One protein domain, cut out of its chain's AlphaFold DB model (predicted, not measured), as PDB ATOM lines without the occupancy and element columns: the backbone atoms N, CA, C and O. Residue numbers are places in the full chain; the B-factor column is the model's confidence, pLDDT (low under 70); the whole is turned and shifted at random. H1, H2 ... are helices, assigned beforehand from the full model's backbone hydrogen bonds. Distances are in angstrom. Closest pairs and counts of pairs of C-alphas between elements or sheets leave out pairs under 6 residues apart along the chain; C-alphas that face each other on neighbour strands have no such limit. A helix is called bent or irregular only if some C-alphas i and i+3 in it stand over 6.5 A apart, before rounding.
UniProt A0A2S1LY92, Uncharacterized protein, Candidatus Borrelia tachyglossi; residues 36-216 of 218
ATOM      1  N   THR A  36      24.634  38.729  10.235       77.94
ATOM      2  CA  THR A  36      24.654  40.074  10.842       77.94
ATOM      3  C   THR A  36      23.275  40.732  10.878       77.94
ATOM      4  O   THR A  36      22.993  41.524  11.771       77.94
ATOM      5  N   ASN A  37      22.386  40.386   9.940       85.62
ATOM      6  CA  ASN A  37      21.002  40.850   9.946       85.62
ATOM      7  C   ASN A  37      20.145  39.977  10.872       85.62
ATOM      8  O   ASN A  37      19.730  38.869  10.516       85.62
ATOM      9  N   TRP A  38      19.835  40.509  12.050       87.06
ATOM     10  CA  TRP A  38      19.097  39.784  13.077       87.06
ATOM     11  C   TRP A  38      17.688  39.365  12.639       87.06
ATOM     12  O   TRP A  38      17.264  38.269  12.986       87.06
ATOM     13  N   ARG A  39      16.971  40.180  11.847       89.00
ATOM     14  CA  ARG A  39      15.600  39.862  11.400       89.00
ATOM     15  C   ARG A  39      15.591  38.656  10.483       89.00
ATOM     16  O   ARG A  39      14.753  37.770  10.630       89.00
ATOM     17  N   VAL A  40      16.549  38.615   9.558       88.56
ATOM     18  CA  VAL A  40      16.734  37.474   8.659       88.56
ATOM     19  C   VAL A  40      17.053  36.220   9.470       88.56
ATOM     20  O   VAL A  40      16.461  35.173   9.217       88.56
ATOM     21  N   ASN A  41      17.933  36.318  10.475       87.38
ATOM     22  CA  ASN A  41      18.229  35.176  11.340       87.38
ATOM     23  C   ASN A  41      17.005  34.724  12.148       87.38
ATOM     24  O   ASN A  41      16.720  33.532  12.196       87.38
ATOM     25  N   PHE A  42      16.278  35.670  12.744       90.12
ATOM     26  CA  PHE A  42      15.097  35.417  13.561       90.12
ATOM     27  C   PHE A  42      14.010  34.705  12.759       90.12
ATOM     28  O   PHE A  42      13.542  33.652  13.176       90.12
ATOM     29  N   GLU A  43      13.631  35.228  11.589       90.50
ATOM     30  CA  GLU A  43      12.585  34.605  10.769       90.50
ATOM     31  C   GLU A  43      13.034  33.254  10.199       90.50
ATOM     32  O   GLU A  43      12.235  32.317  10.151       90.50
ATOM     33  N   ARG A  44      14.323  33.099   9.860       89.25
ATOM     34  CA  ARG A  44      14.890  31.796   9.483       89.25
ATOM     35  C   ARG A  44      14.740  30.782  10.617       89.25
ATOM     36  O   ARG A  44      14.157  29.725  10.401       89.25
ATOM     37  N   LEU A  45      15.226  31.107  11.818       88.62
ATOM     38  CA  LEU A  45      15.148  30.227  12.989       88.62
ATOM     39  C   LEU A  45      13.697  29.921  13.358       88.62
ATOM     40  O   LEU A  45      13.343  28.768  13.584       88.62
ATOM     41  N   LYS A  46      12.831  30.934  13.330       90.38
ATOM     42  CA  LYS A  46      11.396  30.797  13.567       90.38
ATOM     43  C   LYS A  46      10.736  29.842  12.586       90.38
ATOM     44  O   LYS A  46       9.848  29.104  12.997       90.38
ATOM     45  N   ALA A  47      11.142  29.828  11.320       89.00
ATOM     46  CA  ALA A  47      10.609  28.892  10.336       89.00
ATOM     47  C   ALA A  47      11.139  27.466  10.556       89.00
ATOM     48  O   ALA A  47      10.363  26.509  10.542       89.00
ATOM     49  N   THR A  48      12.442  27.313  10.806       86.81
ATOM     50  CA  THR A  48      13.112  26.004  10.726       86.81
ATOM     51  C   THR A  48      13.275  25.275  12.056       86.81
ATOM     52  O   THR A  48      13.455  24.064  12.047       86.81
ATOM     53  N   ASN A  49      13.234  25.970  13.192       86.94
ATOM     54  CA  ASN A  49      13.576  25.404  14.495       86.94
ATOM     55  C   ASN A  49      12.376  25.486  15.457       86.94
ATOM     56  O   ASN A  49      11.870  26.568  15.759       86.94
ATOM     57  N   LYS A  50      11.885  24.320  15.900       89.69
ATOM     58  CA  LYS A  50      10.751  24.217  16.828       89.69
ATOM     59  C   LYS A  50      11.130  24.701  18.224       89.69
ATOM     60  O   LYS A  50      10.396  25.522  18.765       89.69
ATOM     61  N   ASP A  51      12.270  24.257  18.730       88.38
ATOM     62  CA  ASP A  51      12.761  24.589  20.068       88.38
ATOM     63  C   ASP A  51      12.967  26.104  20.189       88.38
ATOM     64  O   ASP A  51      12.457  26.727  21.110       88.38
ATOM     65  N   PHE A  52      13.529  26.745  19.156       91.12
ATOM     66  CA  PHE A  52      13.623  28.209  19.081       91.12
ATOM     67  C   PHE A  52      12.265  28.909  19.241       91.12
ATOM     68  O   PHE A  52      12.160  29.930  19.919       91.12
ATOM     69  N   ARG A  53      11.201  28.401  18.604       93.88
ATOM     70  CA  ARG A  53       9.865  29.007  18.736       93.88
ATOM     71  C   ARG A  53       9.319  28.866  20.154       93.88
ATOM     72  O   ARG A  53       8.633  29.779  20.616       93.88
ATOM     73  N   GLU A  54       9.575  27.733  20.797       94.19
ATOM     74  CA  GLU A  54       9.148  27.464  22.170       94.19
ATOM     75  C   GLU A  54       9.918  28.350  23.155       94.19
ATOM     76  O   GLU A  54       9.278  29.074  23.920       94.19
ATOM     77  N   ASP A  55      11.242  28.435  23.018       93.00
ATOM     78  CA  ASP A  55      12.107  29.296  23.830       93.00
ATOM     79  C   ASP A  55      11.710  30.770  23.718       93.00
ATOM     80  O   ASP A  55      11.522  31.457  24.722       93.00
ATOM     81  N   ILE A  56      11.518  31.283  22.496       96.88
ATOM     82  CA  ILE A  56      11.091  32.674  22.300       96.88
ATOM     83  C   ILE A  56       9.719  32.917  22.930       96.88
ATOM     84  O   ILE A  56       9.504  33.967  23.536       96.88
ATOM     85  N   LYS A  57       8.781  31.972  22.811       96.94
ATOM     86  CA  LYS A  57       7.455  32.101  23.424       96.94
ATOM     87  C   LYS A  57       7.553  32.138  24.952       96.94
ATOM     88  O   LYS A  57       6.888  32.973  25.563       96.94
ATOM     89  N   GLU A  58       8.375  31.276  25.546       96.88
ATOM     90  CA  GLU A  58       8.630  31.252  26.987       96.88
ATOM     91  C   GLU A  58       9.249  32.572  27.459       96.88
ATOM     92  O   GLU A  58       8.722  33.202  28.369       96.88
ATOM     93  N   LEU A  59      10.302  33.055  26.795       97.31
ATOM     94  CA  LEU A  59      10.985  34.301  27.155       97.31
ATOM     95  C   LEU A  59      10.094  35.544  27.002       97.31
ATOM     96  O   LEU A  59      10.168  36.479  27.806       97.31
ATOM     97  N   VAL A  60       9.226  35.568  25.987       97.44
ATOM     98  CA  VAL A  60       8.228  36.635  25.826       97.44
ATOM     99  C   VAL A  60       7.230  36.618  26.985       97.44
ATOM    100  O   VAL A  60       6.932  37.686  27.521       97.44
ATOM    101  N   ALA A  61       6.751  35.438  27.385       97.44
ATOM    102  CA  ALA A  61       5.769  35.263  28.456       97.44
ATOM    103  C   ALA A  61       6.358  35.335  29.877       97.44
ATOM    104  O   ALA A  61       5.603  35.514  30.831       97.44
ATOM    105  N   ALA A  62       7.678  35.199  30.022       96.25
ATOM    106  CA  ALA A  62       8.364  35.226  31.306       96.25
ATOM    107  C   ALA A  62       8.117  36.540  32.059       96.25
ATOM    108  O   ALA A  62       8.086  37.617  31.442       96.25
ATOM    109  N   SER A  63       7.990  36.427  33.386       97.06
ATOM    110  CA  SER A  63       7.992  37.575  34.294       97.06
ATOM    111  C   SER A  63       9.308  38.349  34.173       97.06
ATOM    112  O   SER A  63      10.301  37.828  33.660       97.06
ATOM    113  N   GLU A  64       9.333  39.606  34.616       95.81
ATOM    114  CA  GLU A  64      10.576  40.389  34.614       95.81
ATOM    115  C   GLU A  64      11.667  39.715  35.455       95.81
ATOM    116  O   GLU A  64      12.806  39.618  35.002       95.81
ATOM    117  N   ASP A  65      11.304  39.169  36.619       93.88
ATOM    118  CA  ASP A  65      12.234  38.471  37.509       93.88
ATOM    119  C   ASP A  65      12.823  37.217  36.847       93.88
ATOM    120  O   ASP A  65      14.045  37.064  36.811       93.88
ATOM    121  N   ASP A  66      11.989  36.360  36.248       93.88
ATOM    122  CA  ASP A  66      12.455  35.143  35.561       93.88
ATOM    123  C   ASP A  66      13.315  35.477  34.334       93.88
ATOM    124  O   ASP A  66      14.309  34.807  34.039       93.88
ATOM    125  N   PHE A  67      12.940  36.531  33.604       94.25
ATOM    126  CA  PHE A  67      13.676  37.002  32.437       94.25
ATOM    127  C   PHE A  67      15.068  37.508  32.831       94.25
ATOM    128  O   PHE A  67      16.068  37.146  32.203       94.25
ATOM    129  N   LEU A  68      15.149  38.316  33.891       93.56
ATOM    130  CA  LEU A  68      16.417  38.824  34.407       93.56
ATOM    131  C   LEU A  68      17.265  37.726  35.038       93.56
ATOM    132  O   LEU A  68      18.486  37.776  34.921       93.56
ATOM    133  N   GLU A  69      16.660  36.723  35.669       89.62
ATOM    134  CA  GLU A  69      17.406  35.591  36.213       89.62
ATOM    135  C   GLU A  69      18.080  34.780  35.102       89.62
ATOM    136  O   GLU A  69      19.288  34.544  35.155       89.62
ATOM    137  N   LYS A  70      17.356  34.462  34.022       91.19
ATOM    138  CA  LYS A  70      17.955  33.841  32.827       91.19
ATOM    139  C   LYS A  70      19.072  34.705  32.232       91.19
ATOM    140  O   LYS A  70      20.100  34.180  31.806       91.19
ATOM    141  N   PHE A  71      18.907  36.028  32.227       93.50
ATOM    142  CA  PHE A  71      19.951  36.941  31.764       93.50
ATOM    143  C   PHE A  71      21.207  36.907  32.645       93.50
ATOM    144  O   PHE A  71      22.316  36.852  32.114       93.50
ATOM    145  N   LYS A  72      21.065  36.866  33.976       90.69
ATOM    146  CA  LYS A  72      22.205  36.729  34.901       90.69
ATOM    147  C   LYS A  72      22.997  35.453  34.648       90.69
ATOM    148  O   LYS A  72      24.224  35.497  34.653       90.69
ATOM    149  N   LEU A  73      22.318  34.337  34.375       87.31
ATOM    150  CA  LEU A  73      22.981  33.063  34.076       87.31
ATOM    151  C   LEU A  73      23.898  33.153  32.844       87.31
ATOM    152  O   LEU A  73      24.919  32.471  32.798       87.31
ATOM    153  N   CYS A  74      23.620  34.051  31.891       90.69
ATOM    154  CA  CYS A  74      24.487  34.264  30.727       90.69
ATOM    155  C   CYS A  74      25.879  34.815  31.104       90.69
ATOM    156  O   CYS A  74      26.818  34.686  30.321       90.69
ATOM    157  N   PHE A  75      26.045  35.419  32.288       87.75
ATOM    158  CA  PHE A  75      27.344  35.891  32.789       87.75
ATOM    159  C   PHE A  75      28.175  34.766  33.427       87.75
ATOM    160  O   PHE A  75      29.361  34.946  33.690       87.75
ATOM    161  N   MET A  76      27.597  33.584  33.654       82.19
ATOM    162  CA  MET A  76      28.269  32.463  34.316       82.19
ATOM    163  C   MET A  76      29.038  31.583  33.321       82.19
ATOM    164  O   MET A  76      28.871  30.367  33.282       82.19
ATOM    165  N   ILE A  77      29.904  32.190  32.502       76.62
ATOM    166  CA  ILE A  77      30.682  31.458  31.484       76.62
ATOM    167  C   ILE A  77      31.679  30.489  32.136       76.62
ATOM    168  O   ILE A  77      31.918  29.390  31.628       76.62
ATOM    169  N   LYS A  78      32.247  30.865  33.286       63.62
ATOM    170  CA  LYS A  78      33.080  29.966  34.086       63.62
ATOM    171  C   LYS A  78      32.141  29.082  34.918       63.62
ATOM    172  O   LYS A  78      31.527  29.570  35.857       63.62
ATOM    173  N   LYS A  79      32.063  27.779  34.612       49.16
ATOM    174  CA  LYS A  79      31.265  26.758  35.342       49.16
ATOM    175  C   LYS A  79      31.646  26.569  36.828       49.16
ATOM    176  O   LYS A  79      31.106  25.688  37.492       49.16
ATOM    177  N   SER A  80      32.526  27.401  37.383       47.94
ATOM    178  CA  SER A  80      32.655  27.587  38.827       47.94
ATOM    179  C   SER A  80      31.376  28.270  39.331       47.94
ATOM    180  O   SER A  80      31.312  29.482  39.496       47.94
ATOM    181  N   TYR A  81      30.323  27.483  39.574       38.59
ATOM    182  CA  TYR A  81      29.040  27.919  40.159       38.59
ATOM    183  C   TYR A  81      29.177  28.516  41.581       38.59
ATOM    184  O   TYR A  81      28.175  28.766  42.248       38.59
ATOM    185  N   MET A  82      30.408  28.733  42.051       37.28
ATOM    186  CA  MET A  82      30.761  29.318  43.341       37.28
ATOM    187  C   MET A  82      31.481  30.667  43.212       37.28
ATOM    188  O   MET A  82      31.693  31.311  44.234       37.28
ATOM    189  N   ASP A  83      31.822  31.135  42.005       47.09
ATOM    190  CA  ASP A  83      32.419  32.465  41.833       47.09
ATOM    191  C   ASP A  83      31.339  33.551  41.832       47.09
ATOM    192  O   ASP A  83      31.003  34.150  40.805       47.09
ATOM    193  N   SER A  84      30.820  33.858  43.025       51.84
ATOM    194  CA  SER A  84      30.135  35.135  43.276       51.84
ATOM    195  C   SER A  84      30.972  36.332  42.808       51.84
ATOM    196  O   SER A  84      30.422  37.366  42.437       51.84
ATOM    197  N   ASP A  85      32.293  36.163  42.756       53.00
ATOM    198  CA  ASP A  85      33.271  37.180  42.390       53.00
ATOM    199  C   ASP A  85      33.124  37.660  40.935       53.00
ATOM    200  O   ASP A  85      33.342  38.837  40.652       53.00
ATOM    201  N   ILE A  86      32.667  36.802  40.009       58.19
ATOM    202  CA  ILE A  86      32.417  37.208  38.610       58.19
ATOM    203  C   ILE A  86      31.184  38.109  38.534       58.19
ATOM    204  O   ILE A  86      31.190  39.125  37.837       58.19
ATOM    205  N   LEU A  87      30.118  37.772  39.265       63.50
ATOM    206  CA  LEU A  87      28.944  38.643  39.336       63.50
ATOM    207  C   LEU A  87      29.324  39.995  39.940       63.50
ATOM    208  O   LEU A  87      28.846  41.021  39.458       63.50
ATOM    209  N   ASP A  88      30.219  39.996  40.926       69.81
ATOM    210  CA  ASP A  88      30.746  41.193  41.571       69.81
ATOM    211  C   ASP A  88      31.560  42.084  40.620       69.81
ATOM    212  O   ASP A  88      31.317  43.295  40.586       69.81
ATOM    213  N   GLU A  89      32.438  41.499  39.799       79.06
ATOM    214  CA  GLU A  89      33.224  42.202  38.773       79.06
ATOM    215  C   GLU A  89      32.321  42.911  37.749       79.06
ATOM    216  O   GLU A  89      32.561  44.063  37.373       79.06
ATOM    217  N   TYR A  90      31.226  42.260  37.343       85.38
ATOM    218  CA  TYR A  90      30.335  42.761  36.295       85.38
ATOM    219  C   TYR A  90      29.030  43.387  36.814       85.38
ATOM    220  O   TYR A  90      28.151  43.697  36.007       85.38
ATOM    221  N   LYS A  91      28.899  43.672  38.122       87.94
ATOM    222  CA  LYS A  91      27.695  44.279  38.750       87.94
ATOM    223  C   LYS A  91      27.155  45.487  37.986       87.94
ATOM    224  O   LYS A  91      25.951  45.595  37.743       87.94
ATOM    225  N   TYR A  92      28.039  46.416  37.616       91.38
ATOM    226  CA  TYR A  92      27.649  47.621  36.883       91.38
ATOM    227  C   TYR A  92      27.084  47.284  35.500       91.38
ATOM    228  O   TYR A  92      26.015  47.780  35.134       91.38
ATOM    229  N   LEU A  93      27.787  46.425  34.757       94.00
ATOM    230  CA  LEU A  93      27.387  45.999  33.421       94.00
ATOM    231  C   LEU A  93      26.055  45.253  33.469       94.00
ATOM    232  O   LEU A  93      25.152  45.586  32.704       94.00
ATOM    233  N   LEU A  94      25.906  44.311  34.401       92.44
ATOM    234  CA  LEU A  94      24.683  43.548  34.619       92.44
ATOM    235  C   LEU A  94      23.497  44.472  34.914       92.44
ATOM    236  O   LEU A  94      22.455  44.347  34.278       92.44
ATOM    237  N   ARG A  95      23.656  45.455  35.809       93.69
ATOM    238  CA  ARG A  95      22.599  46.434  36.107       93.69
ATOM    239  C   ARG A  95      22.221  47.265  34.878       93.69
ATOM    240  O   ARG A  95      21.037  47.391  34.581       93.69
ATOM    241  N   LYS A  96      23.211  47.819  34.163       95.81
ATOM    242  CA  LYS A  96      22.995  48.648  32.961       95.81
ATOM    243  C   LYS A  96      22.242  47.868  31.878       95.81
ATOM    244  O   LYS A  96      21.234  48.332  31.354       95.81
ATOM    245  N   SER A  97      22.731  46.676  31.559       96.62
ATOM    246  CA  SER A  97      22.160  45.821  30.515       96.62
ATOM    247  C   SER A  97      20.801  45.234  30.911       96.62
ATOM    248  O   SER A  97      19.930  45.114  30.056       96.62
ATOM    249  N   SER A  98      20.558  44.976  32.201       96.38
ATOM    250  CA  SER A  98      19.228  44.591  32.700       96.38
ATOM    251  C   SER A  98      18.197  45.694  32.459       96.38
ATOM    252  O   SER A  98      17.118  45.416  31.949       96.38
ATOM    253  N   GLN A  99      18.535  46.956  32.755       97.38
ATOM    254  CA  GLN A  99      17.648  48.097  32.485       97.38
ATOM    255  C   GLN A  99      17.329  48.229  30.992       97.38
ATOM    256  O   GLN A  99      16.172  48.414  30.625       97.38
ATOM    257  N   PHE A 100      18.341  48.076  30.133       98.19
ATOM    258  CA  PHE A 100      18.148  48.036  28.684       98.19
ATOM    259  C   PHE A 100      17.173  46.928  28.268       98.19
ATOM    260  O   PHE A 100      16.268  47.172  27.475       98.19
ATOM    261  N   LEU A 101      17.350  45.712  28.789       97.75
ATOM    262  CA  LEU A 101      16.537  44.561  28.404       97.75
ATOM    263  C   LEU A 101      15.088  44.666  28.881       97.75
ATOM    264  O   LEU A 101      14.197  44.261  28.140       97.75
ATOM    265  N   ILE A 102      14.845  45.215  30.072       97.88
ATOM    266  CA  ILE A 102      13.486  45.465  30.569       97.88
ATOM    267  C   ILE A 102      12.783  46.518  29.709       97.88
ATOM    268  O   ILE A 102      11.666  46.275  29.254       97.88
ATOM    269  N   GLU A 103      13.453  47.631  29.395       98.12
ATOM    270  CA  GLU A 103      12.888  48.646  28.496       98.12
ATOM    271  C   GLU A 103      12.641  48.083  27.087       98.12
ATOM    272  O   GLU A 103      11.615  48.333  26.451       98.12
ATOM    273  N   LEU A 104      13.564  47.266  26.579       97.69
ATOM    274  CA  LEU A 104      13.360  46.611  25.296       97.69
ATOM    275  C   LEU A 104      12.201  45.613  25.361       97.69
ATOM    276  O   LEU A 104      11.461  45.496  24.396       97.69
ATOM    277  N   LYS A 105      12.014  44.898  26.474       97.44
ATOM    278  CA  LYS A 105      10.915  43.938  26.633       97.44
ATOM    279  C   LYS A 105       9.563  44.641  26.714       97.44
ATOM    280  O   LYS A 105       8.604  44.108  26.168       97.44
ATOM    281  N   SER A 106       9.476  45.812  27.345       96.94
ATOM    282  CA  SER A 106       8.229  46.586  27.419       96.94
ATOM    283  C   SER A 106       7.804  47.137  26.050       96.94
ATOM    284  O   SER A 106       6.611  47.204  25.753       96.94
ATOM    285  N   THR A 107       8.772  47.472  25.192       96.25
ATOM    286  CA  THR A 107       8.538  48.064  23.864       96.25
ATOM    287  C   THR A 107       8.471  47.033  22.730       96.25
ATOM    288  O   THR A 107       7.611  47.125  21.854       96.25
ATOM    289  N   ASP A 108       9.354  46.035  22.735       96.69
ATOM    290  CA  ASP A 108       9.449  44.941  21.763       96.69
ATOM    291  C   ASP A 108       9.891  43.625  22.452       96.69
ATOM    292  O   ASP A 108      11.067  43.230  22.405       96.69
ATOM    293  N   PRO A 109       8.940  42.883  23.058       96.31
ATOM    294  CA  PRO A 109       9.226  41.646  23.784       96.31
ATOM    295  C   PRO A 109       9.978  40.600  22.958       96.31
ATOM    296  O   PRO A 109      10.751  39.815  23.506       96.31
ATOM    297  N   LYS A 110       9.758  40.566  21.637       95.19
ATOM    298  CA  LYS A 110      10.391  39.588  20.744       95.19
ATOM    299  C   LYS A 110      11.867  39.899  20.541       95.19
ATOM    300  O   LYS A 110      12.666  38.965  20.542       95.19
ATOM    301  N   LYS A 111      12.242  41.177  20.399       95.12
ATOM    302  CA  LYS A 111      13.659  41.570  20.348       95.12
ATOM    303  C   LYS A 111      14.369  41.249  21.653       95.12
ATOM    304  O   LYS A 111      15.439  40.652  21.610       95.12
ATOM    305  N   ALA A 112      13.767  41.586  22.793       97.38
ATOM    306  CA  ALA A 112      14.353  41.273  24.094       97.38
ATOM    307  C   ALA A 112      14.548  39.758  24.278       97.38
ATOM    308  O   ALA A 112      15.650  39.311  24.596       97.38
ATOM    309  N   ALA A 113      13.512  38.961  23.991       97.06
ATOM    310  CA  ALA A 113      13.592  37.501  24.021       97.06
ATOM    311  C   ALA A 113      14.679  36.957  23.085       97.06
ATOM    312  O   ALA A 113      15.422  36.055  23.458       97.06
ATOM    313  N   TYR A 114      14.810  37.524  21.887       95.81
ATOM    314  CA  TYR A 114      15.823  37.100  20.931       95.81
ATOM    315  C   TYR A 114      17.255  37.431  21.378       95.81
ATOM    316  O   TYR A 114      18.128  36.579  21.232       95.81
ATOM    317  N   ILE A 115      17.503  38.604  21.978       96.00
ATOM    318  CA  ILE A 115      18.814  38.915  22.578       96.00
ATOM    319  C   ILE A 115      19.159  37.885  23.649       96.00
ATOM    320  O   ILE A 115      20.265  37.357  23.647       96.00
ATOM    321  N   LEU A 116      18.221  37.594  24.552       96.25
ATOM    322  CA  LEU A 116      18.462  36.660  25.646       96.25
ATOM    323  C   LEU A 116      18.699  35.230  25.137       96.25
ATOM    324  O   LEU A 116      19.622  34.565  25.599       96.25
ATOM    325  N   TYR A 117      17.929  34.786  24.141       94.81
ATOM    326  CA  TYR A 117      18.153  33.507  23.465       94.81
ATOM    327  C   TYR A 117      19.572  33.410  22.879       94.81
ATOM    328  O   TYR A 117      20.286  32.434  23.109       94.81
ATOM    329  N   GLU A 118      19.999  34.435  22.141       93.75
ATOM    330  CA  GLU A 118      21.318  34.472  21.511       93.75
ATOM    331  C   GLU A 118      22.447  34.558  22.555       93.75
ATOM    332  O   GLU A 118      23.424  33.812  22.471       93.75
ATOM    333  N   LEU A 119      22.303  35.394  23.588       95.38
ATOM    334  CA  LEU A 119      23.271  35.489  24.685       95.38
ATOM    335  C   LEU A 119      23.462  34.158  25.405       95.38
ATOM    336  O   LEU A 119      24.607  33.769  25.615       95.38
ATOM    337  N   ASN A 120      22.372  33.451  25.710       91.69
ATOM    338  CA  ASN A 120      22.430  32.130  26.324       91.69
ATOM    339  C   ASN A 120      23.163  31.123  25.420       91.69
ATOM    340  O   ASN A 120      24.015  30.364  25.875       91.69
ATOM    341  N   ALA A 121      22.890  31.143  24.112       91.25
ATOM    342  CA  ALA A 121      23.577  30.269  23.166       91.25
ATOM    343  C   ALA A 121      25.092  30.547  23.108       91.25
ATOM    344  O   ALA A 121      25.890  29.613  23.025       91.25
ATOM    345  N   LEU A 122      25.505  31.819  23.152       93.94
ATOM    346  CA  LEU A 122      26.923  32.182  23.158       93.94
ATOM    347  C   LEU A 122      27.598  31.882  24.498       93.94
ATOM    348  O   LEU A 122      28.733  31.412  24.497       93.94
ATOM    349  N   SER A 123      26.932  32.136  25.627       92.56
ATOM    350  CA  SER A 123      27.499  31.847  26.946       92.56
ATOM    351  C   SER A 123      27.749  30.353  27.113       92.56
ATOM    352  O   SER A 123      28.841  29.977  27.526       92.56
ATOM    353  N   LEU A 124      26.797  29.506  26.699       89.81
ATOM    354  CA  LEU A 124      26.963  28.050  26.698       89.81
ATOM    355  C   LEU A 124      28.123  27.610  25.797       89.81
ATOM    356  O   LEU A 124      28.979  26.849  26.237       89.81
ATOM    357  N   LEU A 125      28.222  28.153  24.578       92.62
ATOM    358  CA  LEU A 125      29.343  27.865  23.679       92.62
ATOM    359  C   LEU A 125      30.697  28.236  24.304       92.62
ATOM    360  O   LEU A 125      31.658  27.479  24.191       92.62
ATOM    361  N   LEU A 126      30.796  29.395  24.959       92.94
ATOM    362  CA  LEU A 126      32.026  29.825  25.628       92.94
ATOM    363  C   LEU A 126      32.348  28.958  26.854       92.94
ATOM    364  O   LEU A 126      33.521  28.667  27.093       92.94
ATOM    365  N   SER A 127      31.335  28.515  27.600       89.69
ATOM    366  CA  SER A 127      31.510  27.551  28.689       89.69
ATOM    367  C   SER A 127      32.044  26.216  28.180       89.69
ATOM    368  O   SER A 127      32.979  25.681  28.770       89.69
ATOM    369  N   ASP A 128      31.513  25.710  27.069       88.00
ATOM    370  CA  ASP A 128      31.960  24.449  26.472       88.00
ATOM    371  C   ASP A 128      33.377  24.562  25.900       88.00
ATOM    372  O   ASP A 128      34.191  23.656  26.061       88.00
ATOM    373  N   ILE A 129      33.717  25.699  25.283       91.75
ATOM    374  CA  ILE A 129      35.096  26.016  24.881       91.75
ATOM    375  C   ILE A 129      36.033  25.944  26.090       91.75
ATOM    376  O   ILE A 129      37.108  25.351  25.993       91.75
ATOM    377  N   LYS A 130      35.634  26.535  27.224       89.31
ATOM    378  CA  LYS A 130      36.464  26.560  28.431       89.31
ATOM    379  C   LYS A 130      36.623  25.174  29.049       89.31
ATOM    380  O   LYS A 130      37.705  24.834  29.512       89.31
ATOM    381  N   GLU A 131      35.565  24.373  29.036       87.06
ATOM    382  CA  GLU A 131      35.608  22.990  29.504       87.06
ATOM    383  C   GLU A 131      36.505  22.120  28.617       87.06
ATOM    384  O   GLU A 131      37.356  21.409  29.140       87.06
ATOM    385  N   LEU A 132      36.406  22.239  27.289       88.44
ATOM    386  CA  LEU A 132      37.305  21.536  26.368       88.44
ATOM    387  C   LEU A 132      38.771  21.936  26.565       88.44
ATOM    388  O   LEU A 132      39.651  21.083  26.508       88.44
ATOM    389  N   GLU A 133      39.045  23.220  26.801       89.19
ATOM    390  CA  GLU A 133      40.391  23.698  27.128       89.19
ATOM    391  C   GLU A 133      40.934  23.026  28.402       89.19
ATOM    392  O   GLU A 133      42.074  22.565  28.406       89.19
ATOM    393  N   ILE A 134      40.113  22.923  29.457       87.00
ATOM    394  CA  ILE A 134      40.475  22.243  30.712       87.00
ATOM    395  C   ILE A 134      40.720  20.754  30.464       87.00
ATOM    396  O   ILE A 134      41.757  20.238  30.875       87.00
ATOM    397  N   MET A 135      39.834  20.088  29.721       86.06
ATOM    398  CA  MET A 135      39.965  18.663  29.406       86.06
ATOM    399  C   MET A 135      41.247  18.328  28.634       86.06
ATOM    400  O   MET A 135      41.744  17.209  28.703       86.06
ATOM    401  N   LEU A 136      41.779  19.288  27.878       86.81
ATOM    402  CA  LEU A 136      43.028  19.153  27.130       86.81
ATOM    403  C   LEU A 136      44.266  19.529  27.956       86.81
ATOM    404  O   LEU A 136      45.391  19.269  27.516       86.81
ATOM    405  N   SER A 137      44.078  20.146  29.123       84.81
ATOM    406  CA  SER A 137      45.162  20.601  29.987       84.81
ATOM    407  C   SER A 137      45.846  19.429  30.692       84.81
ATOM    408  O   SER A 137      45.214  18.443  31.062       84.81
ATOM    409  N   HIS A 138      47.161  19.544  30.897       72.38
ATOM    410  CA  HIS A 138      48.016  18.473  31.423       72.38
ATOM    411  C   HIS A 138      47.506  17.818  32.723       72.38
ATOM    412  O   HIS A 138      47.843  16.674  33.009       72.38
ATOM    413  N   GLU A 139      46.730  18.525  33.538       74.38
ATOM    414  CA  GLU A 139      46.307  18.048  34.857       74.38
ATOM    415  C   GLU A 139      45.096  17.105  34.820       74.38
ATOM    416  O   GLU A 139      44.829  16.444  35.820       74.38
ATOM    417  N   GLU A 140      44.404  16.988  33.684       76.44
ATOM    418  CA  GLU A 140      43.091  16.335  33.643       76.44
ATOM    419  C   GLU A 140      43.148  14.799  33.738       76.44
ATOM    420  O   GLU A 140      42.348  14.182  34.439       76.44
ATOM    421  N   SER A 141      44.067  14.138  33.021       77.44
ATOM    422  CA  SER A 141      44.150  12.667  33.021       77.44
ATOM    423  C   SER A 141      45.511  12.121  32.585       77.44
ATOM    424  O   SER A 141      46.302  12.811  31.945       77.44
ATOM    425  N   ASP A 142      45.777  10.845  32.886       80.81
ATOM    426  CA  ASP A 142      46.975  10.128  32.420       80.81
ATOM    427  C   ASP A 142      47.112  10.112  30.894       80.81
ATOM    428  O   ASP A 142      48.204  10.313  30.360       80.81
ATOM    429  N   GLU A 143      45.997   9.915  30.191       78.00
ATOM    430  CA  GLU A 143      45.953   9.903  28.728       78.00
ATOM    431  C   GLU A 143      46.298  11.286  28.160       78.00
ATOM    432  O   GLU A 143      47.084  11.404  27.219       78.00
ATOM    433  N   VAL A 144      45.783  12.348  28.788       80.00
ATOM    434  CA  VAL A 144      46.114  13.735  28.437       80.00
ATOM    435  C   VAL A 144      47.590  14.023  28.686       80.00
ATOM    436  O   VAL A 144      48.263  14.534  27.792       80.00
ATOM    437  N   ARG A 145      48.143  13.626  29.840       82.62
ATOM    438  CA  ARG A 145      49.578  13.783  30.144       82.62
ATOM    439  C   ARG A 145      50.476  13.123  29.107       82.62
ATOM    440  O   ARG A 145      51.495  13.703  28.733       82.62
ATOM    441  N   TYR A 146      50.091  11.942  28.627       85.81
ATOM    442  CA  TYR A 146      50.847  11.208  27.619       85.81
ATOM    443  C   TYR A 146      50.979  12.002  26.310       85.81
ATOM    444  O   TYR A 146      52.088  12.162  25.800       85.81
ATOM    445  N   TYR A 147      49.879  12.568  25.805       86.19
ATOM    446  CA  TYR A 147      49.858  13.303  24.533       86.19
ATOM    447  C   TYR A 147      50.142  14.805  24.656       86.19
ATOM    448  O   TYR A 147      50.382  15.457  23.644       86.19
ATOM    449  N   TYR A 148      50.155  15.368  25.868       87.25
ATOM    450  CA  TYR A 148      50.235  16.815  26.091       87.25
ATOM    451  C   TYR A 148      51.408  17.481  25.363       87.25
ATOM    452  O   TYR A 148      51.273  18.561  24.791       87.25
ATOM    453  N   HIS A 149      52.568  16.824  25.338       90.56
ATOM    454  CA  HIS A 149      53.761  17.337  24.670       90.56
ATOM    455  C   HIS A 149      53.582  17.547  23.155       90.56
ATOM    456  O   HIS A 149      54.299  18.369  22.588       90.56
ATOM    457  N   GLU A 150      52.634  16.852  22.518       90.56
ATOM    458  CA  GLU A 150      52.359  16.964  21.083       90.56
ATOM    459  C   GLU A 150      51.569  18.225  20.717       90.56
ATOM    460  O   GLU A 150      51.679  18.711  19.592       90.56
ATOM    461  N   TYR A 151      50.774  18.766  21.645       89.75
ATOM    462  CA  TYR A 151      49.849  19.863  21.342       89.75
ATOM    463  C   TYR A 151      49.874  21.026  22.342       89.75
ATOM    464  O   TYR A 151      49.132  21.992  22.157       89.75
ATOM    465  N   LYS A 152      50.726  20.986  23.376       92.19
ATOM    466  CA  LYS A 152      50.812  22.021  24.424       92.19
ATOM    467  C   LYS A 152      50.949  23.447  23.883       92.19
ATOM    468  O   LYS A 152      50.284  24.344  24.385       92.19
ATOM    469  N   ASP A 153      51.768  23.662  22.853       91.69
ATOM    470  CA  ASP A 153      52.057  25.008  22.344       91.69
ATOM    471  C   ASP A 153      50.836  25.572  21.605       91.69
ATOM    472  O   ASP A 153      50.485  26.739  21.762       91.69
ATOM    473  N   PHE A 154      50.123  24.705  20.882       89.88
ATOM    474  CA  PHE A 154      48.842  25.047  20.275       89.88
ATOM    475  C   PHE A 154      47.766  25.307  21.338       89.88
ATOM    476  O   PHE A 154      46.999  26.258  21.204       89.88
ATOM    477  N   LEU A 155      47.711  24.506  22.411       90.44
ATOM    478  CA  LEU A 155      46.760  24.738  23.501       90.44
ATOM    479  C   LEU A 155      47.014  26.088  24.184       90.44
ATOM    480  O   LEU A 155      46.056  26.811  24.422       90.44
ATOM    481  N   LEU A 156      48.276  26.470  24.418       90.81
ATOM    482  CA  LEU A 156      48.632  27.780  24.980       90.81
ATOM    483  C   LEU A 156      48.162  28.948  24.097       90.81
ATOM    484  O   LEU A 156      47.607  29.918  24.616       90.81
ATOM    485  N   GLU A 157      48.341  28.861  22.774       91.81
ATOM    486  CA  GLU A 157      47.814  29.865  21.834       91.81
ATOM    487  C   GLU A 157      46.283  29.948  21.918       91.81
ATOM    488  O   GLU A 157      45.700  31.032  21.992       91.81
ATOM    489  N   ILE A 158      45.620  28.794  21.957       89.81
ATOM    490  CA  ILE A 158      44.166  28.716  22.053       89.81
ATOM    491  C   ILE A 158      43.660  29.284  23.384       89.81
ATOM    492  O   ILE A 158      42.687  30.031  23.366       89.81
ATOM    493  N   SER A 159      44.315  29.017  24.514       90.25
ATOM    494  CA  SER A 159      43.957  29.560  25.834       90.25
ATOM    495  C   SER A 159      43.909  31.091  25.859       90.25
ATOM    496  O   SER A 159      43.010  31.688  26.468       90.25
ATOM    497  N   LEU A 160      44.841  31.748  25.159       91.88
ATOM    498  CA  LEU A 160      44.821  33.202  24.986       91.88
ATOM    499  C   LEU A 160      43.574  33.637  24.208       91.88
ATOM    500  O   LEU A 160      42.835  34.511  24.664       91.88
ATOM    501  N   LEU A 161      43.274  32.962  23.096       93.69
ATOM    502  CA  LEU A 161      42.079  33.234  22.292       93.69
ATOM    503  C   LEU A 161      40.776  32.990  23.067       93.69
ATOM    504  O   LEU A 161      39.828  33.756  22.903       93.69
ATOM    505  N   VAL A 162      40.709  31.961  23.921       92.00
ATOM    506  CA  VAL A 162      39.549  31.711  24.796       92.00
ATOM    507  C   VAL A 162      39.323  32.907  25.716       92.00
ATOM    508  O   VAL A 162      38.208  33.425  25.795       92.00
ATOM    509  N   THR A 163      40.383  33.386  26.366       90.81
ATOM    510  CA  THR A 163      40.319  34.562  27.247       90.81
ATOM    511  C   THR A 163      39.859  35.806  26.483       90.81
ATOM    512  O   THR A 163      38.987  36.538  26.954       90.81
ATOM    513  N   GLU A 164      40.370  36.020  25.269       93.94
ATOM    514  CA  GLU A 164      39.933  37.111  24.398       93.94
ATOM    515  C   GLU A 164      38.448  37.015  24.024       93.94
ATOM    516  O   GLU A 164      37.754  38.030  24.064       93.94
ATOM    517  N   GLN A 165      37.932  35.823  23.692       94.44
ATOM    518  CA  GLN A 165      36.503  35.653  23.391       94.44
ATOM    519  C   GLN A 165      35.630  35.934  24.624       94.44
ATOM    520  O   GLN A 165      34.611  36.610  24.515       94.44
ATOM    521  N   ILE A 166      36.040  35.499  25.820       92.56
ATOM    522  CA  ILE A 166      35.299  35.799  27.058       92.56
ATOM    523  C   ILE A 166      35.271  37.312  27.318       92.56
ATOM    524  O   ILE A 166      34.208  37.882  27.551       92.56
ATOM    525  N   ASN A 167      36.401  38.005  27.190       91.88
ATOM    526  CA  ASN A 167      36.433  39.464  27.339       91.88
ATOM    527  C   ASN A 167      35.584  40.164  26.264       91.88
ATOM    528  O   ASN A 167      34.887  41.146  26.540       91.88
ATOM    529  N   LYS A 168      35.593  39.633  25.034       94.94
ATOM    530  CA  LYS A 168      34.757  40.112  23.930       94.94
ATOM    531  C   LYS A 168      33.263  39.913  24.196       94.94
ATOM    532  O   LYS A 168      32.455  40.711  23.723       94.94
ATOM    533  N   PHE A 169      32.871  38.893  24.958       95.25
ATOM    534  CA  PHE A 169      31.477  38.675  25.355       95.25
ATOM    535  C   PHE A 169      30.970  39.853  26.182       95.25
ATOM    536  O   PHE A 169      30.011  40.520  25.789       95.25
ATOM    537  N   TYR A 170      31.670  40.169  27.272       93.62
ATOM    538  CA  TYR A 170      31.285  41.261  28.160       93.62
ATOM    539  C   TYR A 170      31.368  42.626  27.471       93.62
ATOM    540  O   TYR A 170      30.468  43.450  27.633       93.62
ATOM    541  N   SER A 171      32.383  42.862  26.631       93.88
ATOM    542  CA  SER A 171      32.469  44.111  25.863       93.88
ATOM    543  C   SER A 171      31.367  44.241  24.806       93.88
ATOM    544  O   SER A 171      30.909  45.350  24.541       93.88
ATOM    545  N   THR A 172      30.874  43.128  24.254       96.25
ATOM    546  CA  THR A 172      29.702  43.138  23.365       96.25
ATOM    547  C   THR A 172      28.440  43.501  24.146       96.25
ATOM    548  O   THR A 172      27.695  44.370  23.707       96.25
ATOM    549  N   ILE A 173      28.221  42.923  25.334       95.94
ATOM    550  CA  ILE A 173      27.086  43.284  26.209       95.94
ATOM    551  C   ILE A 173      27.138  44.765  26.611       95.94
ATOM    552  O   ILE A 173      26.098  45.410  26.732       95.94
ATOM    553  N   TYR A 174      28.332  45.344  26.756       95.00
ATOM    554  CA  TYR A 174      28.509  46.761  27.091       95.00
ATOM    555  C   TYR A 174      27.874  47.731  26.073       95.00
ATOM    556  O   TYR A 174      27.533  48.864  26.434       95.00
ATOM    557  N   LEU A 175      27.662  47.281  24.827       96.19
ATOM    558  CA  LEU A 175      26.997  48.044  23.763       96.19
ATOM    559  C   LEU A 175      25.500  48.275  24.017       96.19
ATOM    560  O   LEU A 175      24.916  49.178  23.412       96.19
ATOM    561  N   LEU A 176      24.885  47.486  24.904       96.12
ATOM    562  CA  LEU A 176      23.490  47.636  25.309       96.12
ATOM    563  C   LEU A 176      23.341  48.899  26.172       96.12
ATOM    564  O   LEU A 176      23.568  48.887  27.385       96.12
ATOM    565  N   ASP A 177      23.000  50.013  25.526       94.19
ATOM    566  CA  ASP A 177      22.845  51.323  26.150       94.19
ATOM    567  C   ASP A 177      21.411  51.830  26.018       94.19
ATOM    568  O   ASP A 177      20.886  52.014  24.920       94.19
ATOM    569  N   LEU A 178      20.771  52.058  27.166       94.56
ATOM    570  CA  LEU A 178      19.378  52.485  27.246       94.56
ATOM    571  C   LEU A 178      19.149  53.834  26.550       94.56
ATOM    572  O   LEU A 178      18.089  54.053  25.966       94.56
ATOM    573  N   LYS A 179      20.152  54.723  26.561       94.25
ATOM    574  CA  LYS A 179      20.047  56.056  25.952       94.25
ATOM    575  C   LYS A 179      19.811  55.990  24.440       94.25
ATOM    576  O   LYS A 179      19.217  56.906  23.876       94.25
ATOM    577  N   TYR A 180      20.268  54.918  23.795       93.81
ATOM    578  CA  TYR A 180      20.204  54.724  22.350       93.81
ATOM    579  C   TYR A 180      19.561  53.375  22.009       93.81
ATOM    580  O   TYR A 180      20.070  52.661  21.156       93.81
ATOM    581  N   LEU A 181      18.449  53.025  22.674       93.94
ATOM    582  CA  LEU A 181      17.831  51.687  22.671       93.94
ATOM    583  C   LEU A 181      17.907  50.945  21.320       93.94
ATOM    584  O   LEU A 181      18.457  49.846  21.241       93.94
ATOM    585  N   GLN A 182      17.389  51.554  20.247       93.81
ATOM    586  CA  GLN A 182      17.327  50.924  18.927       93.81
ATOM    587  C   GLN A 182      18.700  50.837  18.239       93.81
ATOM    588  O   GLN A 182      19.027  49.790  17.682       93.81
ATOM    589  N   ASP A 183      19.517  51.889  18.296       94.94
ATOM    590  CA  ASP A 183      20.846  51.899  17.670       94.94
ATOM    591  C   ASP A 183      21.812  50.960  18.407       94.94
ATOM    592  O   ASP A 183      22.573  50.218  17.788       94.94
ATOM    593  N   SER A 184      21.746  50.939  19.741       95.12
ATOM    594  CA  SER A 184      22.485  50.010  20.594       95.12
ATOM    595  C   SER A 184      22.107  48.564  20.317       95.12
ATOM    596  O   SER A 184      22.997  47.722  20.240       95.12
ATOM    597  N   PHE A 185      20.820  48.271  20.114       95.00
ATOM    598  CA  PHE A 185      20.374  46.938  19.722       95.00
ATOM    599  C   PHE A 185      20.967  46.497  18.376       95.00
ATOM    600  O   PHE A 185      21.555  45.421  18.291       95.00
ATOM    601  N   GLU A 186      20.846  47.313  17.327       93.38
ATOM    602  CA  GLU A 186      21.344  46.942  15.995       93.38
ATOM    603  C   GLU A 186      22.878  46.785  15.998       93.38
ATOM    604  O   GLU A 186      23.406  45.796  15.483       93.38
ATOM    605  N   ASN A 187      23.598  47.693  16.668       94.38
ATOM    606  CA  ASN A 187      25.051  47.595  16.835       94.38
ATOM    607  C   ASN A 187      25.467  46.349  17.627       94.38
ATOM    608  O   ASN A 187      26.416  45.658  17.243       94.38
ATOM    609  N   PHE A 188      24.746  46.045  18.710       96.00
ATOM    610  CA  PHE A 188      24.946  44.827  19.487       96.00
ATOM    611  C   PHE A 188      24.777  43.590  18.608       96.00
ATOM    612  O   PHE A 188      25.662  42.740  18.602       96.00
ATOM    613  N   MET A 189      23.701  43.494  17.819       94.50
ATOM    614  CA  MET A 189      23.428  42.305  17.008       94.50
ATOM    615  C   MET A 189      24.507  42.037  15.953       94.50
ATOM    616  O   MET A 189      24.871  40.879  15.730       94.50
ATOM    617  N   ILE A 190      25.057  43.089  15.340       92.62
ATOM    618  CA  ILE A 190      26.168  42.966  14.386       92.62
ATOM    619  C   ILE A 190      27.406  42.398  15.089       92.62
ATOM    620  O   ILE A 190      27.972  41.396  14.646       92.62
ATOM    621  N   LYS A 191      27.808  43.007  16.213       94.81
ATOM    622  CA  LYS A 191      29.001  42.595  16.970       94.81
ATOM    623  C   LYS A 191      28.841  41.215  17.599       94.81
ATOM    624  O   LYS A 191      29.790  40.429  17.609       94.81
ATOM    625  N   PHE A 192      27.634  40.889  18.042       94.88
ATOM    626  CA  PHE A 192      27.273  39.580  18.553       94.88
ATOM    627  C   PHE A 192      27.425  38.501  17.477       94.88
ATOM    628  O   PHE A 192      28.079  37.492  17.725       94.88
ATOM    629  N   ALA A 193      26.889  38.708  16.269       92.31
ATOM    630  CA  ALA A 193      27.004  37.728  15.189       92.31
ATOM    631  C   ALA A 193      28.469  37.484  14.785       92.31
ATOM    632  O   ALA A 193      28.881  36.338  14.592       92.31
ATOM    633  N   GLU A 194      29.276  38.548  14.704       93.06
ATOM    634  CA  GLU A 194      30.725  38.444  14.488       93.06
ATOM    635  C   GLU A 194      31.399  37.602  15.580       93.06
ATOM    636  O   GLU A 194      32.231  36.747  15.272       93.06
ATOM    637  N   HIS A 195      31.034  37.836  16.843       95.38
ATOM    638  CA  HIS A 195      31.582  37.117  17.983       95.38
ATOM    639  C   HIS A 195      31.161  35.641  17.996       95.38
ATOM    640  O   HIS A 195      32.016  34.763  18.042       95.38
ATOM    641  N   TYR A 196      29.872  35.341  17.857       93.94
ATOM    642  CA  TYR A 196      29.377  33.966  17.824       93.94
ATOM    643  C   TYR A 196      30.089  33.129  16.752       93.94
ATOM    644  O   TYR A 196      30.533  32.004  16.997       93.94
ATOM    645  N   ASN A 197      30.270  33.709  15.563       90.88
ATOM    646  CA  ASN A 197      30.966  33.056  14.461       90.88
ATOM    647  C   ASN A 197      32.463  32.841  14.740       90.88
ATOM    648  O   ASN A 197      33.012  31.828  14.301       90.88
ATOM    649  N   SER A 198      33.142  33.761  15.439       93.69
ATOM    650  CA  SER A 198      34.540  33.554  15.843       93.69
ATOM    651  C   SER A 198      34.665  32.481  16.925       93.69
ATOM    652  O   SER A 198      35.511  31.596  16.788       93.69
ATOM    653  N   SER A 199      33.778  32.474  17.921       94.44
ATOM    654  CA  SER A 199      33.751  31.454  18.979       94.44
ATOM    655  C   SER A 199      33.453  30.064  18.420       94.44
ATOM    656  O   SER A 199      34.120  29.102  18.782       94.44
ATOM    657  N   THR A 200      32.547  29.946  17.447       92.75
ATOM    658  CA  THR A 200      32.244  28.660  16.785       92.75
ATOM    659  C   THR A 200      33.475  28.073  16.080       92.75
ATOM    660  O   THR A 200      33.727  26.865  16.133       92.75
ATOM    661  N   LYS A 201      34.291  28.924  15.441       91.12
ATOM    662  CA  LYS A 201      35.556  28.496  14.819       91.12
ATOM    663  C   LYS A 201      36.567  28.036  15.866       91.12
ATOM    664  O   LYS A 201      37.258  27.046  15.634       91.12
ATOM    665  N   LEU A 202      36.652  28.741  16.994       92.88
ATOM    666  CA  LEU A 202      37.529  28.375  18.104       92.88
ATOM    667  C   LEU A 202      37.129  27.019  18.699       92.88
ATOM    668  O   LEU A 202      37.973  26.130  18.800       92.88
ATOM    669  N   TYR A 203      35.836  26.826  18.971       92.62
ATOM    670  CA  TYR A 203      35.276  25.551  19.417       92.62
ATOM    671  C   TYR A 203      35.622  24.411  18.456       92.62
ATOM    672  O   TYR A 203      36.156  23.389  18.872       92.62
ATOM    673  N   SER A 204      35.423  24.614  17.150       89.81
ATOM    674  CA  SER A 204      35.738  23.599  16.134       89.81
ATOM    675  C   SER A 204      37.216  23.187  16.139       89.81
ATOM    676  O   SER A 204      37.535  22.021  15.903       89.81
ATOM    677  N   ARG A 205      38.134  24.130  16.400       89.88
ATOM    678  CA  ARG A 205      39.577  23.850  16.496       89.88
ATOM    679  C   ARG A 205      39.907  23.009  17.729       89.88
ATOM    680  O   ARG A 205      40.604  22.008  17.592       89.88
ATOM    681  N   LEU A 206      39.373  23.385  18.892       89.75
ATOM    682  CA  LEU A 206      39.531  22.629  20.140       89.75
ATOM    683  C   LEU A 206      38.936  21.228  20.033       89.75
ATOM    684  O   LEU A 206      39.590  20.247  20.370       89.75
ATOM    685  N   TYR A 207      37.724  21.123  19.499       89.75
ATOM    686  CA  TYR A 207      37.035  19.850  19.351       89.75
ATOM    687  C   TYR A 207      37.768  18.902  18.391       89.75
ATOM    688  O   TYR A 207      37.883  17.707  18.657       89.75
ATOM    689  N   LYS A 208      38.336  19.428  17.296       88.50
ATOM    690  CA  LYS A 208      39.190  18.639  16.395       88.50
ATOM    691  C   LYS A 208      40.420  18.096  17.122       88.50
ATOM    692  O   LYS A 208      40.746  16.924  16.941       88.50
ATOM    693  N   LEU A 209      41.078  18.931  17.927       87.00
ATOM    694  CA  LEU A 209      42.226  18.512  18.723       87.00
ATOM    695  C   LEU A 209      41.829  17.409  19.714       87.00
ATOM    696  O   LEU A 209      42.458  16.355  19.739       87.00
ATOM    697  N   TYR A 210      40.741  17.616  20.456       87.12
ATOM    698  CA  TYR A 210      40.211  16.627  21.390       87.12
ATOM    699  C   TYR A 210      39.932  15.284  20.707       87.12
ATOM    700  O   TYR A 210      40.395  14.238  21.156       87.12
ATOM    701  N   ASN A 211      39.260  15.299  19.557       86.44
ATOM    702  CA  ASN A 211      38.942  14.068  18.841       86.44
ATOM    703  C   ASN A 211      40.173  13.322  18.318       86.44
ATOM    704  O   ASN A 211      40.185  12.089  18.358       86.44
ATOM    705  N   GLN A 212      41.179  14.053  17.826       85.94
ATOM    706  CA  GLN A 212      42.423  13.485  17.299       85.94
ATOM    707  C   GLN A 212      43.189  12.684  18.359       85.94
ATOM    708  O   GLN A 212      43.827  11.683  18.029       85.94
ATOM    709  N   TYR A 213      43.122  13.117  19.617       81.31
ATOM    710  CA  TYR A 213      43.906  12.529  20.696       81.31
ATOM    711  C   TYR A 213      43.113  11.587  21.607       81.31
ATOM    712  O   TYR A 213      43.694  10.611  22.069       81.31
ATOM    713  N   PHE A 214      41.806  11.810  21.796       78.38
ATOM    714  CA  PHE A 214      41.040  11.156  22.870       78.38
ATOM    715  C   PHE A 214      39.786  10.388  22.414       78.38
ATOM    716  O   PHE A 214      39.289   9.549  23.161       78.38
ATOM    717  N   MET A 215      39.274  10.616  21.195       69.69
ATOM    718  CA  MET A 215      38.057   9.927  20.707       69.69
ATOM    719  C   MET A 215      38.318   8.902  19.600       69.69
ATOM    720  O   MET A 215      37.582   7.927  19.500       69.69
ATOM    721  N   THR A 216      39.348   9.089  18.770       57.94
ATOM    722  CA  THR A 216      39.630   8.192  17.626       57.94
ATOM    723  C   THR A 216      40.636   7.073  17.914       57.94
ATOM    724  O   THR A 216      40.886   6.252  17.037       57.94
TER     725      THR A 216
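What this domain is: This is residues 36 to 216 of the 218 residues of an uncharacterized protein of Candidatus Borrelia tachyglossi (UniProt A0A2S1LY92). Three long helices, H6, H7b and H8, lie side by side as an elongated core along the longest axis; H2, H3 and H5 pack on the first part of H6, H1 makes a corner with H2, short H4 lies out at one side, and the arm H7a bends across the opposite end of the core. H3, H5, H6, H7b and H8 make an up-and-down bundle, each running against the one before it in the chain; the helix packing is part aligned, part crossed. The printed part has 181 residues with eight named helices, H1 to H8 in order, and no named strand, and its class is all helix. It is compact, with a radius of gyration of the C-alphas of 18.0 A and spans of 56 by 38 by 25 A.

How they stand to each other: H1, residues 38 to 48, and H2, residues 50 to 61, touch only at the corner, closest at the C-alphas of Lys 46 and Arg 53, 5.7 A. The hub is H6, residues 109 to 136, touching five other helices. Residues 55 to 60 of H2 touch it, closest at C-alphas 59 and 113, 5.2 A, at a steep tilt of 59 degrees. H3, residues 64 to 73, touches residues 116 to 120 of H6 at a shallow tilt of 23 degrees, the same way; C-alphas 71 and 116 are closest, 6.3 A. H4, residues 84 to 89, touches no helix. H5, residues 91 to 107, forms a hairpin with H6, at a steep tilt of 36 degrees, only just past shallow; C-alphas 105 and 112 are closest, 5.0 A. H7, residues 142 to 173, was assigned as one helix by its hydrogen bonds but is bent: C-alphas 150 and 153 are 8.1 A apart, and its arms H7a, residues 142 to 150, and H7b, residues 153 to 173, stand about perpendicular at 84 degrees. H8, residues 178 to 215, touches H6 the same way at 29 degrees, a shallow tilt; C-alphas 129 and 203 are closest, 5.5 A. H7b and H8 form a hairpin at 20 degrees, closest at C-alphas 172 and 188, 6.4 A. Every O i to N i+4 pair is within hydrogen-bond range in H1 to H6 and H7b; H7a has 3 of 5 and H8 32 of 34.

Where its parts are: H1 begins at C-alpha 38, (19.097, 39.784, 13.077). H5 is 24.6 A long, H6 40.7 A, H7b 31.2 A and H8 46.9 A from first to last C-alpha. H7a and H8 are irregular: C-alphas 146 and 149 are 7.4 A apart, and 179 and 182 are 9.1 A apart. H8 has a kink of 59 degrees near residue 185 and ends at C-alpha 215, (38.057, 9.927, 20.707).

The domain as a whole: The two C-alphas farthest apart, of Thr 107 and Tyr 146, are 56.2 A apart. The printed part has no cut, and no link is long. Confidence is low, with pLDDT under 70, at residues 78 to 88 and 215 to 216.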